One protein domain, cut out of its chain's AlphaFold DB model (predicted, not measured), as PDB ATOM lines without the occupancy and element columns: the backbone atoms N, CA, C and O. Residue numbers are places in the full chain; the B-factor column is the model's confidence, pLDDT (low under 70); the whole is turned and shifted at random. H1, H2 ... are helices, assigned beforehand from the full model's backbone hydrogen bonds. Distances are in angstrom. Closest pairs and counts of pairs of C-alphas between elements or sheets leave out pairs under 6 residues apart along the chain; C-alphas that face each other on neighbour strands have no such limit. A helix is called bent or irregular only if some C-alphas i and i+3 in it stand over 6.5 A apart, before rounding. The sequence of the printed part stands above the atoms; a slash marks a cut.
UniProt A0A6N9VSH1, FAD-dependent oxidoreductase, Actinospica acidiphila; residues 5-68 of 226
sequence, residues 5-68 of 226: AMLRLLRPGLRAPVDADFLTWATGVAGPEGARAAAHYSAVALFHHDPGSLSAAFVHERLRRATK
ATOM      1  N   ALA A   5       7.689  24.926  26.407       91.81
ATOM      2  CA  ALA A   5       6.257  24.670  26.426       91.81
ATOM      3  C   ALA A   5       5.884  23.263  25.917       91.81
ATOM      4  O   ALA A   5       4.920  22.684  26.419       91.81
ATOM      5  N   MET A   6       6.685  22.670  25.019       92.50
ATOM      6  CA  MET A   6       6.516  21.293  24.531       92.50
ATOM      7  C   MET A   6       6.516  20.272  25.678       92.50
ATOM      8  O   MET A   6       5.747  19.312  25.654       92.50
ATOM      9  N   LEU A   7       7.294  20.507  26.743       93.06
ATOM     10  CA  LEU A   7       7.364  19.616  27.910       93.06
ATOM     11  C   LEU A   7       6.020  19.480  28.642       93.06
ATOM     12  O   LEU A   7       5.796  18.494  29.344       93.06
ATOM     13  N   ARG A   8       5.090  20.433  28.472       95.88
ATOM     14  CA  ARG A   8       3.737  20.334  29.046       95.88
ATOM     15  C   ARG A   8       2.955  19.158  28.469       95.88
ATOM     16  O   ARG A   8       2.170  18.557  29.199       95.88
ATOM     17  N   LEU A   9       3.213  18.796  27.211       96.81
ATOM     18  CA  LEU A   9       2.606  17.642  26.548       96.81
ATOM     19  C   LEU A   9       3.170  16.317  27.074       96.81
ATOM     20  O   LEU A   9       2.552  15.277  26.898       96.81
ATOM     21  N   LEU A  10       4.311  16.326  27.764       95.19
ATOM     22  CA  LEU A  10       4.942  15.113  28.296       95.19
ATOM     23  C   LEU A  10       4.543  14.813  29.749       95.19
ATOM     24  O   LEU A  10       4.991  13.819  30.323       95.19
ATOM     25  N   ARG A  11       3.698  15.657  30.355       94.38
ATOM     26  CA  ARG A  11       3.263  15.504  31.749       94.38
ATOM     27  C   ARG A  11       2.577  14.145  31.969       94.38
ATOM     28  O   ARG A  11       1.683  13.785  31.200       94.38
ATOM     29  N   PRO A  12       2.943  13.403  33.030       91.88
ATOM     30  CA  PRO A  12       2.254  12.168  33.390       91.88
ATOM     31  C   PRO A  12       0.750  12.391  33.577       91.88
ATOM     32  O   PRO A  12       0.327  13.413  34.110       91.88
ATOM     33  N   GLY A  13      -0.061  11.427  33.138       92.19
ATOM     34  CA  GLY A  13      -1.519  11.465  33.297       92.19
ATOM     35  C   GLY A  13      -2.272  12.335  32.287       92.19
ATOM     36  O   GLY A  13      -3.492  12.209  32.203       92.19
ATOM     37  N   LEU A  14      -1.586  13.156  31.483       95.88
ATOM     38  CA  LEU A  14      -2.220  13.875  30.380       95.88
ATOM     39  C   LEU A  14      -2.732  12.871  29.335       95.88
ATOM     40  O   LEU A  14      -1.984  11.993  28.901       95.88
ATOM     41  N   ARG A  15      -4.000  13.002  28.936       95.31
ATOM     42  CA  ARG A  15      -4.635  12.155  27.919       95.31
ATOM     43  C   ARG A  15      -5.127  13.023  26.773       95.31
ATOM     44  O   ARG A  15      -5.940  13.918  26.991       95.31
ATOM     45  N   ALA A  16      -4.623  12.753  25.578       97.81
ATOM     46  CA  ALA A  16      -5.110  13.392  24.371       97.81
ATOM     47  C   ALA A  16      -6.410  12.718  23.880       97.81
ATOM     48  O   ALA A  16      -6.538  11.495  23.994       97.81
ATOM     49  N   PRO A  17      -7.381  13.493  23.370       98.06
ATOM     50  CA  PRO A  17      -8.619  12.965  22.800       98.06
ATOM     51  C   PRO A  17      -8.358  12.243  21.473       98.06
ATOM     52  O   PRO A  17      -7.455  12.609  20.725       98.06
ATOM     53  N   VAL A  18      -9.158  11.224  21.161       97.81
ATOM     54  CA  VAL A  18      -9.053  10.518  19.875       97.81
ATOM     55  C   VAL A  18      -9.726  11.294  18.737       97.81
ATOM     56  O   VAL A  18      -9.174  11.342  17.642       97.81
ATOM     57  N   ASP A  19     -10.837  11.976  19.028       96.75
ATOM     58  CA  ASP A  19     -11.705  12.632  18.036       96.75
ATOM     59  C   ASP A  19     -11.340  14.098  17.731       96.75
ATOM     60  O   ASP A  19     -12.105  14.801  17.076       96.75
ATOM     61  N   ALA A  20     -10.198  14.590  18.220       97.69
ATOM     62  CA  ALA A  20      -9.699  15.926  17.885       97.69
ATOM     63  C   ALA A  20      -8.323  15.833  17.229       97.69
ATOM     64  O   ALA A  20      -7.549  14.924  17.537       97.69
ATOM     65  N   ASP A  21      -8.008  16.790  16.359       98.00
ATOM     66  CA  ASP A  21      -6.677  16.895  15.775       98.00
ATOM     67  C   ASP A  21      -5.636  17.313  16.830       98.00
ATOM     68  O   ASP A  21      -5.931  17.987  17.830       98.00
ATOM     69  N   PHE A  22      -4.400  16.861  16.628       98.44
ATOM     70  CA  PHE A  22      -3.311  17.068  17.569       98.44
ATOM     71  C   PHE A  22      -2.978  18.545  17.745       98.44
ATOM     72  O   PHE A  22      -2.759  18.973  18.879       98.44
ATOM     73  N   LEU A  23      -2.935  19.330  16.667       98.12
ATOM     74  CA  LEU A  23      -2.507  20.725  16.734       98.12
ATOM     75  C   LEU A  23      -3.491  21.580  17.539       98.12
ATOM     76  O   LEU A  23      -3.056  22.355  18.397       98.12
ATOM     77  N   THR A  24      -4.795  21.409  17.323       98.38
ATOM     78  CA  THR A  24      -5.862  22.089  18.068       98.38
ATOM     79  C   THR A  24      -5.776  21.755  19.551       98.38
ATOM     80  O   THR A  24      -5.686  22.654  20.393       98.38
ATOM     81  N   TRP A  25      -5.735  20.464  19.893       98.62
ATOM     82  CA  TRP A  25      -5.657  20.034  21.288       98.62
ATOM     83  C   TRP A  25      -4.356  20.490  21.965       98.62
ATOM     84  O   TRP A  25      -4.382  21.082  23.049       98.62
ATOM     85  N   ALA A  26      -3.209  20.261  21.321       98.38
ATOM     86  CA  ALA A  26      -1.902  20.575  21.883       98.38
ATOM     87  C   ALA A  26      -1.711  22.084  22.065       98.38
ATOM     88  O   ALA A  26      -1.069  22.499  23.032       98.38
ATOM     89  N   THR A  27      -2.314  22.911  21.203       98.44
ATOM     90  CA  THR A  27      -2.306  24.374  21.355       98.44
ATOM     91  C   THR A  27      -2.974  24.795  22.662       98.44
ATOM     92  O   THR A  27      -2.443  25.657  23.363       98.44
ATOM     93  N   GLY A  28      -4.071  24.142  23.058       97.81
ATOM     94  CA  GLY A  28      -4.719  24.392  24.350       97.81
ATOM     95  C   GLY A  28      -3.838  24.065  25.566       97.81
ATOM     96  O   GLY A  28      -3.979  24.685  26.617       97.81
ATOM     97  N   VAL A  29      -2.895  23.126  25.435       97.94
ATOM     98  CA  VAL A  29      -2.033  22.664  26.540       97.94
ATOM     99  C   VAL A  29      -0.687  23.402  26.588       97.94
ATOM    100  O   VAL A  29      -0.202  23.791  27.658       97.94
ATOM    101  N   ALA A  30      -0.052  23.567  25.430       97.50
ATOM    102  CA  ALA A  30       1.326  24.027  25.277       97.50
ATOM    103  C   ALA A  30       1.457  25.348  24.503       97.50
ATOM    104  O   ALA A  30       2.569  25.847  24.342       97.50
ATOM    105  N   GLY A  31       0.347  25.938  24.059       97.75
ATOM    106  CA  GLY A  31       0.353  27.102  23.177       97.75
ATOM    107  C   GLY A  31       0.784  26.761  21.740       97.75
ATOM    108  O   GLY A  31       1.260  25.652  21.482       97.75
ATOM    109  N   PRO A  32       0.638  27.708  20.793       97.06
ATOM    110  CA  PRO A  32       0.841  27.435  19.367       97.06
ATOM    111  C   PRO A  32       2.259  26.969  19.017       97.06
ATOM    112  O   PRO A  32       2.430  26.026  18.253       97.06
ATOM    113  N   GLU A  33       3.282  27.604  19.591       96.31
ATOM    114  CA  GLU A  33       4.688  27.273  19.321       96.31
ATOM    115  C   GLU A  33       5.044  25.866  19.821       96.31
ATOM    116  O   GLU A  33       5.577  25.049  19.071       96.31
ATOM    117  N   GLY A  34       4.684  25.552  21.072       96.81
ATOM    118  CA  GLY A  34       4.928  24.235  21.657       96.81
ATOM    119  C   GLY A  34       4.172  23.124  20.928       96.81
ATOM    120  O   GLY A  34       4.720  22.041  20.741       96.81
ATOM    121  N   ALA A  35       2.944  23.400  20.481       97.81
ATOM    122  CA  ALA A  35       2.132  22.461  19.716       97.81
ATOM    123  C   ALA A  35       2.734  22.154  18.335       97.81
ATOM    124  O   ALA A  35       2.853  20.983  17.979       97.81
ATOM    125  N   ARG A  36       3.177  23.180  17.592       97.19
ATOM    126  CA  ARG A  36       3.829  23.002  16.281       97.19
ATOM    127  C   ARG A  36       5.134  22.228  16.395       97.19
ATOM    128  O   ARG A  36       5.301  21.224  15.711       97.19
ATOM    129  N   ALA A  37       6.011  22.629  17.316       97.38
ATOM    130  CA  ALA A  37       7.276  21.930  17.531       97.38
ATOM    131  C   ALA A  37       7.051  20.459  17.925       97.38
ATOM    132  O   ALA A  37       7.745  19.573  17.435       97.38
ATOM    133  N   ALA A  38       6.046  20.179  18.764       97.56
ATOM    134  CA  ALA A  38       5.688  18.813  19.134       97.56
ATOM    135  C   ALA A  38       5.143  17.996  17.954       97.56
ATOM    136  O   ALA A  38       5.472  16.814  17.828       97.56
ATOM    137  N   ALA A  39       4.331  18.613  17.093       97.38
ATOM    138  CA  ALA A  39       3.810  17.975  15.891       97.38
ATOM    139  C   ALA A  39       4.956  17.617  14.934       97.38
ATOM    140  O   ALA A  39       5.083  16.459  14.543       97.38
ATOM    141  N   HIS A  40       5.841  18.571  14.633       97.06
ATOM    142  CA  HIS A  40       6.983  18.360  13.739       97.06
ATOM    143  C   HIS A  40       7.970  17.329  14.287       97.06
ATOM    144  O   HIS A  40       8.344  16.409  13.566       97.06
ATOM    145  N   TYR A  41       8.297  17.394  15.580       96.75
ATOM    146  CA  TYR A  41       9.126  16.381  16.232       96.75
ATOM    147  C   TYR A  41       8.532  14.972  16.095       96.75
ATOM    148  O   TYR A  41       9.245  14.007  15.824       96.75
ATOM    149  N   SER A  42       7.209  14.840  16.243       96.56
ATOM    150  CA  SER A  42       6.523  13.543  16.175       96.56
ATOM    151  C   SER A  42       6.599  12.891  14.793       96.56
ATOM    152  O   SER A  42       6.396  11.681  14.685       96.56
ATOM    153  N   ALA A  43       6.957  13.643  13.745       92.62
ATOM    154  CA  ALA A  43       7.171  13.109  12.405       92.62
ATOM    155  C   ALA A  43       8.188  11.958  12.365       92.62
ATOM    156  O   ALA A  43       8.042  11.065  11.526       92.62
ATOM    157  N   VAL A  44       9.138  11.917  13.315       93.62
ATOM    158  CA  VAL A  44      10.116  10.824  13.481       93.62
ATOM    159  C   VAL A  44       9.471   9.434  13.465       93.62
ATOM    160  O   VAL A  44      10.046   8.493  12.927       93.62
ATOM    161  N   ALA A  45       8.260   9.310  14.010       93.12
ATOM    162  CA  ALA A  45       7.535   8.047  14.115       93.12
ATOM    163  C   ALA A  45       6.343   7.942  13.150       93.12
ATOM    164  O   ALA A  45       5.662   6.916  13.135       93.12
ATOM    165  N   LEU A  46       6.045   9.004  12.396       93.62
ATOM    166  CA  LEU A  46       4.793   9.135  11.647       93.62
ATOM    167  C   LEU A  46       4.980   9.184  10.135       93.62
ATOM    168  O   LEU A  46       4.052   8.824   9.421       93.62
ATOM    169  N   PHE A  47       6.139   9.641   9.649       93.88
ATOM    170  CA  PHE A  47       6.420   9.791   8.215       93.88
ATOM    171  C   PHE A  47       5.367  10.639   7.458       93.88
ATOM    172  O   PHE A  47       5.231  10.541   6.239       93.88
ATOM    173  N   HIS A  48       4.619  11.482   8.181       94.94
ATOM    174  CA  HIS A  48       3.524  12.302   7.667       94.94
ATOM    175  C   HIS A  48       3.927  13.781   7.638       94.94
ATOM    176  O   HIS A  48       4.561  14.277   8.569       94.94
ATOM    177  N   HIS A  49       3.568  14.478   6.559       95.38
ATOM    178  CA  HIS A  49       3.930  15.881   6.317       95.38
ATOM    179  C   HIS A  49       3.166  16.876   7.194       95.38
ATOM    180  O   HIS A  49       3.607  18.005   7.372       95.38
ATOM    181  N   ASP A  50       2.029  16.455   7.739       96.00
ATOM    182  CA  ASP A  50       1.234  17.243   8.668       96.00
ATOM    183  C   ASP A  50       0.788  16.366   9.844       96.00
ATOM    184  O   ASP A  50      -0.317  15.824   9.843       96.00
ATOM    185  N   PRO A  51       1.655  16.113  10.838       96.31
ATOM    186  CA  PRO A  51       1.248  15.386  12.035       96.31
ATOM    187  C   PRO A  51       0.167  16.115  12.839       96.31
ATOM    188  O   PRO A  51      -0.538  15.483  13.615       96.31
ATOM    189  N   GLY A  52       0.041  17.437  12.677       97.00
ATOM    190  CA  GLY A  52      -0.893  18.262  13.432       97.00
ATOM    191  C   GLY A  52      -2.359  17.942  13.146       97.00
ATOM    192  O   GLY A  52      -3.161  17.993  14.074       97.00
ATOM    193  N   SER A  53      -2.691  17.564  11.909       96.50
ATOM    194  CA  SER A  53      -4.057  17.189  11.508       96.50
ATOM    195  C   SER A  53      -4.480  15.777  11.914       96.50
ATOM    196  O   SER A  53      -5.660  15.438  11.820       96.50
ATOM    197  N   LEU A  54      -3.553  14.938  12.378       96.38
ATOM    198  CA  LEU A  54      -3.867  13.582  12.826       96.38
ATOM    199  C   LEU A  54      -4.484  13.594  14.230       96.38
ATOM    200  O   LEU A  54      -4.329  14.548  14.990       96.38
ATOM    201  N   SER A  55      -5.146  12.492  14.597       97.44
ATOM    202  CA  SER A  55      -5.736  12.298  15.929       97.44
ATOM    203  C   SER A  55      -4.753  12.644  17.054       97.44
ATOM    204  O   SER A  55      -3.621  12.147  17.091       97.44
ATOM    205  N   ALA A  56      -5.201  13.449  18.019       98.38
ATOM    206  CA  ALA A  56      -4.370  13.886  19.128       98.38
ATOM    207  C   ALA A  56      -3.889  12.701  19.974       98.38
ATOM    208  O   ALA A  56      -2.713  12.646  20.327       98.38
ATOM    209  N   ALA A  57      -4.758  11.720  20.243       98.12
ATOM    210  CA  ALA A  57      -4.399  10.479  20.933       98.12
ATOM    211  C   ALA A  57      -3.272   9.722  20.217       98.12
ATOM    212  O   ALA A  57      -2.322   9.269  20.859       98.12
ATOM    213  N   PHE A  58      -3.360   9.625  18.890       97.00
ATOM    214  CA  PHE A  58      -2.381   8.930  18.062       97.00
ATOM    215  C   PHE A  58      -1.012   9.618  18.104       97.00
ATOM    216  O   PHE A  58      -0.009   8.986  18.428       97.00
ATOM    217  N   VAL A  59      -0.960  10.925  17.842       97.62
ATOM    218  CA  VAL A  59       0.302  11.680  17.806       97.62
ATOM    219  C   VAL A  59       0.917  11.801  19.200       97.62
ATOM    220  O   VAL A  59       2.124  11.629  19.364       97.62
ATOM    221  N   HIS A  60       0.097  12.037  20.230       97.94
ATOM    222  CA  HIS A  60       0.562  12.178  21.611       97.94
ATOM    223  C   HIS A  60       1.206  10.898  22.148       97.94
ATOM    224  O   HIS A  60       2.218  10.971  22.848       97.94
ATOM    225  N   GLU A  61       0.673   9.723  21.800       96.75
ATOM    226  CA  GLU A  61       1.286   8.442  22.164       96.75
ATOM    227  C   GLU A  61       2.687   8.289  21.553       96.75
ATOM    228  O   GLU A  61       3.636   8.017  22.298       96.75
ATOM    229  N   ARG A  62       2.852   8.557  20.247       96.12
ATOM    230  CA  ARG A  62       4.172   8.520  19.585       96.12
ATOM    231  C   ARG A  62       5.136   9.535  20.182       96.12
ATOM    232  O   ARG A  62       6.277   9.182  20.474       96.12
ATOM    233  N   LEU A  63       4.679  10.768  20.410       96.25
ATOM    234  CA  LEU A  63       5.479  11.827  21.019       96.25
ATOM    235  C   LEU A  63       6.055  11.383  22.367       96.25
ATOM    236  O   LEU A  63       7.251  11.535  22.623       96.25
ATOM    237  N   ARG A  64       5.216  10.808  23.235       95.38
ATOM    238  CA  ARG A  64       5.651  10.329  24.554       95.38
ATOM    239  C   ARG A  64       6.696   9.226  24.454       95.38
ATOM    240  O   ARG A  64       7.608   9.205  25.272       95.38
ATOM    241  N   ARG A  65       6.581   8.327  23.476       94.75
ATOM    242  CA  ARG A  65       7.562   7.251  23.266       94.75
ATOM    243  C   ARG A  65       8.874   7.769  22.691       94.75
ATOM    244  O   ARG A  65       9.929   7.423  23.211       94.75
ATOM    245  N   ALA A  66       8.810   8.653  21.696       93.75
ATOM    246  CA  ALA A  66       9.986   9.258  21.069       93.75
ATOM    247  C   ALA A  66      10.816  10.102  22.057       93.75
ATOM    248  O   ALA A  66      12.041  10.117  21.989       93.75
ATOM    249  N   THR A  67      10.156  10.752  23.019       92.88
ATOM    250  CA  THR A  67      10.799  11.591  24.049       92.88
ATOM    251  C   THR A  67      11.137  10.861  25.354       92.88
ATOM    252  O   THR A  67      11.614  11.491  26.303       92.88
ATOM    253  N   LYS A  68      10.869   9.553  25.460       93.00
ATOM    254  CA  LYS A  68      10.989   8.836  26.734       93.00
ATOM    255  C   LYS A  68      12.442   8.693  27.194       93.00
ATOM    256  O   LYS A  68      13.345   8.422  26.407       93.00
TER     257      LYS A  68
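Overview. This is residues 5 to 68 of the 226 residues of the protein "FAD-dependent oxidoreductase" of Actinospica acidiphila (UniProt A0A6N9VSH1). A long helix, H2, is bent sharply into a V of two arms, H2a and H2b; H3 crosses the open side of the V to make a triangle, and the short H1 covers one face of it. The link from H2 to H3, residues 46 to 55, passes over the other face. The printed part has 64 residues with three named helices, H1, H2 and H3, and no named strand: all helix, the helices mostly crossed. It is compact, with a radius of gyration of the C-alphas of 9.9 A, and rounded, spanning 25 by 23 by 21 A.

Arrangement. H1, residues 5 to 10, touches H2b, residues 32 to 45, with residues 33 to 38 of H2b alone; the closest C-alphas, of Met 6 and Gly 34, are 4.4 A apart. H1 only just touches H2a, residues 22 to 29, with 3 pairs of C-alphas within 8 A, the closest those of Arg 8 and Val 29, 6.7 A. H2a and H2b touch at a steep tilt of 45 degrees, opposite ways, closest at the C-alphas of Ala 26 and Ala 35, 5.0 A. H3, residues 56 to 66, touches H2a about perpendicular at 79 degrees, with the C-alphas of Phe 22 and Ala 56 closest at 3.7 A. H3 touches H2b at a steep tilt of 67 degrees, only just short of perpendicular; the C-alphas of Ser 42 and Leu 63 are closest, 5.2 A. Every O i to N i+4 pair is within hydrogen-bond range in H2a and H3, against 8 of 10 in H2b and 0 of 2 in H1, where 3 of 3 O i to N i+3 pairs are.

Along the chain. H1 begins at C-alpha 5 (6.257, 24.670, 26.426). H2, residues 22 to 45, was assigned as one helix by its hydrogen bonds but is bent, C-alphas 29 and 32 being 9.1 A apart. H2b is 21.2 A long and H3 15.2 A, ending at C-alpha 66 (9.986, 9.258, 21.069).

Size, cuts and confidence. The C-alphas farthest apart, of Gly 13 and His 49, are 27.9 A apart. The link from H1 to H2 is long. The printed part has no cut, and no printed residue is under 70 in pLDDT.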